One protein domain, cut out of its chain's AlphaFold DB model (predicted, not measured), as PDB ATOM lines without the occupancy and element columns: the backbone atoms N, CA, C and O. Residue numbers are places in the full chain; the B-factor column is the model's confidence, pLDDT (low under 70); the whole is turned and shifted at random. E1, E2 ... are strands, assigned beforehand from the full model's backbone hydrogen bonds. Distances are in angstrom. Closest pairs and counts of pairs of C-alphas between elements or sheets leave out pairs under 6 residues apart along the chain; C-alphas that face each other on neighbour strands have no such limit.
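This is residues 2 to 62 of the 137 residues of an uncharacterized protein of Pseudomonas protegens (UniProt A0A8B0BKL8). Little of this model is regular structure: a long free arm, residues 2 to 15, sticks out from a small body built on a three-stranded sheet, a hairpin of E1 and E2 with the short E3 on the other side of E1. The printed part has 61 residues with three named strands, E1, E2, E3 along the chain, and no named helix. The sheet's order is E2, E1, E3, antiparallel; the class is all strand, with 12 residues in named elements. The whole is extended, radius of gyration of the C-alphas 19.3 A, spanning 67 by 24 by 15 A, and the arm makes the length.

C-alpha 2 is at (75.578, 156.511, 119.929). E1, residues 20 to 23, is 10.1 A long and begins at (118.231, 140.948, 142.201). E2, residues 29 to 33, measures 11.6 A. E3, residues 42 to 44, measures 6.4 A and ends at (125.365, 139.359, 143.373).

E1 and E2 form an antiparallel hairpin at 161 degrees, with N 20 and O 33 2.8 A apart, within hydrogen-bond range. E1 and E3 are antiparallel at 123 degrees, with N 42 and O 23 at 2.8 A. Edge strands E2 and E3 are apart.

C-alphas 2 and 62, the farthest apart, are 67.4 A from each other. The printed part has no cut. Residues 2 to 16 have pLDDT under 70.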
ATOM      1  N   GLN A   2      74.845 157.749 119.657       38.34
ATOM      2  CA  GLN A   2      75.578 156.511 119.929       38.34
ATOM      3  C   GLN A   2      76.490 156.777 121.139       38.34
ATOM      4  O   GLN A   2      77.107 157.844 121.160       38.34
ATOM      5  N   PRO A   3      76.557 155.903 122.159       49.19
ATOM      6  CA  PRO A   3      77.513 156.096 123.244       49.19
ATOM      7  C   PRO A   3      78.944 155.905 122.707       49.19
ATOM      8  O   PRO A   3      79.136 155.114 121.777       49.19
ATOM      9  N   PRO A   4      79.947 156.622 123.245       49.41
ATOM     10  CA  PRO A   4      81.324 156.456 122.800       49.41
ATOM     11  C   PRO A   4      81.831 155.054 123.164       49.41
ATOM     12  O   PRO A   4      81.561 154.544 124.253       49.41
ATOM     13  N   LYS A   5      82.555 154.427 122.228       57.91
ATOM     14  CA  LYS A   5      83.338 153.213 122.478       57.91
ATOM     15  C   LYS A   5      84.422 153.555 123.496       57.91
ATOM     16  O   LYS A   5      85.167 154.505 123.286       57.91
ATOM     17  N   ILE A   6      84.494 152.783 124.575       56.34
ATOM     18  CA  ILE A   6      85.651 152.786 125.470       56.34
ATOM     19  C   ILE A   6      86.784 152.175 124.645       56.34
ATOM     20  O   ILE A   6      86.733 150.991 124.323       56.34
ATOM     21  N   GLU A   7      87.718 153.010 124.196       52.97
ATOM     22  CA  GLU A   7      88.975 152.543 123.622       52.97
ATOM     23  C   GLU A   7      89.688 151.702 124.680       52.97
ATOM     24  O   GLU A   7      89.803 152.116 125.837       52.97
ATOM     25  N   ASP A   8      90.101 150.502 124.277       52.88
ATOM     26  CA  ASP A   8      90.964 149.615 125.040       52.88
ATOM     27  C   ASP A   8      92.187 150.402 125.525       52.88
ATOM     28  O   ASP A   8      93.130 150.662 124.777       52.88
ATOM     29  N   LEU A   9      92.161 150.819 126.791       52.75
ATOM     30  CA  LEU A   9      93.355 151.259 127.490       52.75
ATOM     31  C   LEU A   9      94.230 150.014 127.632       52.75
ATOM     32  O   LEU A   9      94.059 149.237 128.571       52.75
ATOM     33  N   GLU A  10      95.151 149.805 126.693       57.22
ATOM     34  CA  GLU A  10      96.307 148.942 126.911       57.22
ATOM     35  C   GLU A  10      97.097 149.532 128.084       57.22
ATOM     36  O   GLU A  10      97.959 150.400 127.932       57.22
ATOM     37  N   ILE A  11      96.757 149.098 129.297       58.75
ATOM     38  CA  ILE A  11      97.546 149.377 130.487       58.75
ATOM     39  C   ILE A  11      98.819 148.550 130.327       58.75
ATOM     40  O   ILE A  11      98.877 147.390 130.736       58.75
ATOM     41  N   SER A  12      99.835 149.130 129.688       52.81
ATOM     42  CA  SER A  12     101.176 148.560 129.729       52.81
ATOM     43  C   SER A  12     101.558 148.436 131.206       52.81
ATOM     44  O   SER A  12     101.490 149.443 131.923       52.81
ATOM     45  N   PRO A  13     101.908 147.236 131.708       61.56
ATOM     46  CA  PRO A  13     102.297 147.093 133.100       61.56
ATOM     47  C   PRO A  13     103.482 148.027 133.381       61.56
ATOM     48  O   PRO A  13     104.332 148.213 132.499       61.56
ATOM     49  N   PRO A  14     103.545 148.646 134.575       59.19
ATOM     50  CA  PRO A  14     104.666 149.502 134.929       59.19
ATOM     51  C   PRO A  14     105.975 148.712 134.785       59.19
ATOM     52  O   PRO A  14     105.974 147.499 135.051       59.19
ATOM     53  N   PRO A  15     107.075 149.366 134.362       58.41
ATOM     54  CA  PRO A  15     108.369 148.710 134.237       58.41
ATOM     55  C   PRO A  15     108.697 148.038 135.569       58.41
ATOM     56  O   PRO A  15     108.711 148.680 136.615       58.41
ATOM     57  N   GLN A  16     108.859 146.719 135.531       65.31
ATOM     58  CA  GLN A  16     109.218 145.952 136.712       65.31
ATOM     59  C   GLN A  16     110.694 146.206 136.992       65.31
ATOM     60  O   GLN A  16     111.521 146.036 136.091       65.31
ATOM     61  N   ASP A  17     111.025 146.588 138.224       72.62
ATOM     62  CA  ASP A  17     112.419 146.649 138.650       72.62
ATOM     63  C   ASP A  17     113.096 145.290 138.397       72.62
ATOM     64  O   ASP A  17     112.476 144.234 138.614       72.62
ATOM     65  N   PRO A  18     114.352 145.276 137.910       80.75
ATOM     66  CA  PRO A  18     115.048 144.030 137.646       80.75
ATOM     67  C   PRO A  18     115.220 143.259 138.957       80.75
ATOM     68  O   PRO A  18     115.681 143.790 139.964       80.75
ATOM     69  N   SER A  19     114.846 141.982 138.940       88.12
ATOM     70  CA  SER A  19     115.014 141.115 140.105       88.12
ATOM     71  C   SER A  19     116.498 140.888 140.416       88.12
ATOM     72  O   SER A  19     117.272 140.485 139.545       88.12
ATOM     73  N   ILE A  20     116.876 141.119 141.672       92.38
ATOM     74  CA  ILE A  20     118.231 140.948 142.201       92.38
ATOM     75  C   ILE A  20     118.330 139.566 142.844       92.38
ATOM     76  O   ILE A  20     117.419 139.128 143.552       92.38
ATOM     77  N   LEU A  21     119.432 138.868 142.584       94.81
ATOM     78  CA  LEU A  21     119.761 137.610 143.240       94.81
ATOM     79  C   LEU A  21     120.570 137.888 144.510       94.81
ATOM     80  O   LEU A  21     121.565 138.608 144.465       94.81
ATOM     81  N   TYR A  22     120.136 137.300 145.623       95.94
ATOM     82  CA  TYR A  22     120.806 137.384 146.914       95.94
ATOM     83  C   TYR A  22     121.336 136.016 147.339       95.94
ATOM     84  O   TYR A  22     120.625 135.008 147.250       95.94
ATOM     85  N   VAL A  23     122.568 136.011 147.839       96.88
ATOM     86  CA  VAL A  23     123.240 134.848 148.435       96.88
ATOM     87  C   VAL A  23     123.559 135.105 149.907       96.88
ATOM     88  O   VAL A  23     123.570 136.256 150.340       96.88
ATOM     89  N   ASP A  24     123.812 134.056 150.682       96.38
ATOM     90  CA  ASP A  24     124.340 134.189 152.042       96.38
ATOM     91  C   ASP A  24     125.858 134.462 152.053       96.38
ATOM     92  O   ASP A  24     126.509 134.553 151.010       96.38
ATOM     93  N   LYS A  25     126.444 134.592 153.249       96.12
ATOM     94  CA  LYS A  25     127.891 134.812 153.430       96.12
ATOM     95  C   LYS A  25     128.776 133.685 152.873       96.12
ATOM     96  O   LYS A  25     129.967 133.907 152.681       96.12
ATOM     97  N   ASP A  26     128.212 132.498 152.671       96.38
ATOM     98  CA  ASP A  26     128.898 131.319 152.146       96.38
ATOM     99  C   ASP A  26     128.655 131.171 150.627       96.38
ATOM    100  O   ASP A  26     129.151 130.231 150.013       96.38
ATOM    101  N   GLY A  27     127.933 132.118 150.011       95.31
ATOM    102  CA  GLY A  27     127.664 132.180 148.576       95.31
ATOM    103  C   GLY A  27     126.463 131.349 148.120       95.31
ATOM    104  O   GLY A  27     126.244 131.221 146.912       95.31
ATOM    105  N   VAL A  28     125.686 130.777 149.046       95.44
ATOM    106  CA  VAL A  28     124.519 129.937 148.737       95.44
ATOM    107  C   VAL A  28     123.318 130.816 148.399       95.44
ATOM    108  O   VAL A  28     123.030 131.790 149.092       95.44
ATOM    109  N   GLN A  29     122.590 130.473 147.334       93.75
ATOM    110  CA  GLN A  29     121.395 131.208 146.916       93.75
ATOM    111  C   GLN A  29     120.318 131.230 148.012       93.75
ATOM    112  O   GLN A  29     119.863 130.183 148.466       93.75
ATOM    113  N   ILE A  30     119.841 132.433 148.352       94.31
ATOM    114  CA  ILE A  30     118.693 132.636 149.247       94.31
ATOM    115  C   ILE A  30     117.427 132.876 148.421       94.31
ATOM    116  O   ILE A  30     116.459 132.124 148.508       94.31
ATOM    117  N   ILE A  31     117.411 133.953 147.627       92.69
ATOM    118  CA  ILE A  31     116.221 134.393 146.891       92.69
ATOM    119  C   ILE A  31     116.594 135.283 145.706       92.69
ATOM    120  O   ILE A  31     117.560 136.042 145.756       92.69
ATOM    121  N   LYS A  32     115.780 135.226 144.649       92.62
ATOM    122  CA  LYS A  32     115.763 136.224 143.579       92.62
ATOM    123  C   LYS A  32     114.490 137.056 143.704       92.62
ATOM    124  O   LYS A  32     113.399 136.499 143.620       92.62
ATOM    125  N   THR A  33     114.613 138.359 143.934       91.25
ATOM    126  CA  THR A  33     113.463 139.232 144.218       91.25
ATOM    127  C   THR A  33     113.665 140.635 143.654       91.25
ATOM    128  O   THR A  33     114.787 141.122 143.576       91.25
ATOM    129  N   ASN A  34     112.575 141.284 143.247       89.94
ATOM    130  CA  ASN A  34     112.519 142.728 142.981       89.94
ATOM    131  C   ASN A  34     112.060 143.529 144.221       89.94
ATOM    132  O   ASN A  34     111.902 144.742 144.153       89.94
ATOM    133  N   GLY A  35     111.819 142.845 145.343       87.75
ATOM    134  CA  GLY A  35     111.495 143.440 146.637       87.75
ATOM    135  C   GLY A  35     112.733 143.757 147.489       87.75
ATOM    136  O   GLY A  35     113.858 143.769 146.983       87.75
ATOM    137  N   PRO A  36     112.547 144.010 148.798       90.50
ATOM    138  CA  PRO A  36     113.652 144.332 149.694       90.50
ATOM    139  C   PRO A  36     114.652 143.176 149.802       90.50
ATOM    140  O   PRO A  36     114.281 142.002 149.697       90.50
ATOM    141  N   ALA A  37     115.915 143.521 150.056       91.19
ATOM    142  CA  ALA A  37     116.958 142.547 150.345       91.19
ATOM    143  C   ALA A  37     116.563 141.686 151.564       91.19
ATOM    144  O   ALA A  37     116.117 142.246 152.572       91.19
ATOM    145  N   PRO A  38     116.712 140.351 151.500       93.94
ATOM    146  CA  PRO A  38     116.516 139.504 152.668       93.94
ATOM    147  C   PRO A  38     117.583 139.813 153.726       93.94
ATOM    148  O   PRO A  38     118.690 140.255 153.408       93.94
ATOM    149  N   GLU A  39     117.266 139.554 154.992       94.25
ATOM    150  CA  GLU A  39     118.231 139.694 156.084       94.25
ATOM    151  C   GLU A  39     119.472 138.825 155.823       94.25
ATOM    152  O   GLU A  39     119.360 137.645 155.498       94.25
ATOM    153  N   GLY A  40     120.662 139.427 155.923       93.56
ATOM    154  CA  GLY A  40     121.932 138.746 155.652       93.56
ATOM    155  C   GLY A  40     122.214 138.448 154.172       93.56
ATOM    156  O   GLY A  40     123.245 137.848 153.876       93.56
ATOM    157  N   GLY A  41     121.342 138.868 153.250       95.50
ATOM    158  CA  GLY A  41     121.530 138.667 151.818       95.50
ATOM    159  C   GLY A  41     122.544 139.623 151.207       95.50
ATOM    160  O   GLY A  41     122.439 140.841 151.350       95.50
ATOM    161  N   ILE A  42     123.481 139.071 150.446       95.56
ATOM    162  CA  ILE A  42     124.447 139.822 149.650       95.56
ATOM    163  C   ILE A  42     123.976 139.799 148.196       95.56
ATOM    164  O   ILE A  42     123.780 138.729 147.623       95.56
ATOM    165  N   ALA A  43     123.766 140.978 147.607       94.81
ATOM    166  CA  ALA A  43     123.413 141.100 146.196       94.81
ATOM    167  C   ALA A  43     124.598 140.678 145.315       94.81
ATOM    168  O   ALA A  43     125.728 141.113 145.549       94.81
ATOM    169  N   VAL A  44     124.337 139.856 144.300       94.75
ATOM    170  CA  VAL A  44     125.365 139.359 143.373       94.75
ATOM    171  C   VAL A  44     125.016 139.661 141.925       94.75
ATOM    172  O   VAL A  44     123.852 139.850 141.566       94.75
ATOM    173  N   GLU A  45     126.047 139.716 141.087       89.81
ATOM    174  CA  GLU A  45     125.893 139.975 139.661       89.81
ATOM    175  C   GLU A  45     125.550 138.695 138.892       89.81
ATOM    176  O   GLU A  45     126.177 137.644 139.046       89.81
ATOM    177  N   GLY A  46     124.565 138.812 138.001       86.75
ATOM    178  CA  GLY A  46     124.132 137.720 137.139       86.75
ATOM    179  C   GLY A  46     123.357 136.620 137.868       86.75
ATOM    180  O   GLY A  46     123.024 136.702 139.049       86.75
ATOM    181  N   THR A  47     123.024 135.579 137.117       88.50
ATOM    182  CA  THR A  47     122.424 134.348 137.638       88.50
ATOM    183  C   THR A  47     123.409 133.208 137.445       88.50
ATOM    184  O   THR A  47     124.126 133.225 136.440       88.50
ATOM    185  N   PRO A  48     123.434 132.214 138.347       93.50
ATOM    186  CA  PRO A  48     124.218 131.023 138.093       93.50
ATOM    187  C   PRO A  48     123.707 130.343 136.820       93.50
ATOM    188  O   PRO A  48     122.527 130.438 136.471       93.50
ATOM    189  N   GLU A  49     124.605 129.656 136.129       93.69
ATOM    190  CA  GLU A  49     124.259 128.780 135.012       93.69
ATOM    191  C   GLU A  49     123.473 127.557 135.515       93.69
ATOM    192  O   GLU A  49     122.536 127.105 134.858       93.69
ATOM    193  N   TYR A  50     123.812 127.065 136.712       93.69
ATOM    194  CA  TYR A  50     123.183 125.918 137.360       93.69
ATOM    195  C   TYR A  50     122.890 126.180 138.840       93.69
ATOM    196  O   TYR A  50     123.653 126.835 139.542       93.69
ATOM    197  N   PHE A  51     121.778 125.633 139.328       89.81
ATOM    198  CA  PHE A  51     121.250 125.873 140.680       89.81
ATOM    199  C   PHE A  51     122.190 125.458 141.825       89.81
ATOM    200  O   PHE A  51     122.001 125.902 142.951       89.81
ATOM    201  N   ASP A  52     123.155 124.577 141.562       92.25
ATOM    202  CA  ASP A  52     124.115 124.069 142.543       92.25
ATOM    203  C   ASP A  52     125.380 124.932 142.656       92.25
ATOM    204  O   ASP A  52     126.231 124.666 143.502       92.25
ATOM    205  N   GLN A  53     125.522 125.963 141.818       95.69
ATOM    206  CA  GLN A  53     126.679 126.848 141.868       95.69
ATOM    207  C   GLN A  53     126.613 127.785 143.072       95.69
ATOM    208  O   GLN A  53     125.595 128.419 143.350       95.69
ATOM    209  N   VAL A  54     127.758 127.921 143.734       96.62
ATOM    210  CA  VAL A  54     127.979 128.836 144.856       96.62
ATOM    211  C   VAL A  54     128.722 130.071 144.354       96.62
ATOM    212  O   VAL A  54     129.615 129.971 143.508       96.62
ATOM    213  N   TRP A  55     128.347 131.244 144.853       96.88
ATOM    214  CA  TRP A  55     129.031 132.492 144.532       96.88
ATOM    215  C   TRP A  55     130.362 132.618 145.291       96.88
ATOM    216  O   TRP A  55     130.415 132.427 146.501       96.88
ATOM    217  N   LEU A  56     131.437 132.981 144.588       96.12
ATOM    218  CA  LEU A  56     132.814 133.034 145.097       96.12
ATOM    219  C   LEU A  56     133.340 134.461 145.334       96.12
ATOM    220  O   LEU A  56     134.526 134.636 145.595       96.12
ATOM    221  N   PHE A  57     132.475 135.479 145.258       93.56
ATOM    222  CA  PHE A  57     132.792 136.878 145.586       93.56
ATOM    223  C   PHE A  57     134.079 137.436 144.919       93.56
ATOM    224  O   PHE A  57     135.029 137.769 145.632       93.56
ATOM    225  N   PRO A  58     134.121 137.648 143.584       93.81
ATOM    226  CA  PRO A  58     133.027 137.528 142.615       93.81
ATOM    227  C   PRO A  58     133.088 136.262 141.739       93.81
ATOM    228  O   PRO A  58     134.141 135.655 141.560       93.81
ATOM    229  N   GLY A  59     131.957 135.929 141.112       93.94
ATOM    230  CA  GLY A  59     131.834 134.868 140.108       93.94
ATOM    231  C   GLY A  59     131.192 133.589 140.642       93.94
ATOM    232  O   GLY A  59     131.265 133.286 141.829       93.94
ATOM    233  N   TRP A  60     130.549 132.832 139.754       95.88
ATOM    234  CA  TRP A  60     129.948 131.539 140.086       95.88
ATOM    235  C   TRP A  60     130.990 130.425 140.018       95.88
ATOM    236  O   TRP A  60     131.762 130.344 139.062       95.88
ATOM    237  N   GLY A  61     131.000 129.567 141.035       94.62
ATOM    238  CA  GLY A  61     131.879 128.407 141.107       94.62
ATOM    239  C   GLY A  61     131.502 127.280 140.136       94.62
ATOM    240  O   GLY A  61     130.568 127.406 139.337       94.62
ATOM    241  N   PRO A  62     132.228 126.150 140.187       94.00
ATOM    242  CA  PRO A  62     131.902 124.975 139.386       94.00
ATOM    243  C   PRO A  62     130.520 124.410 139.750       94.00
ATOM    244  O   PRO A  62     130.029 124.596 140.860       94.00
TER     245      PRO A  62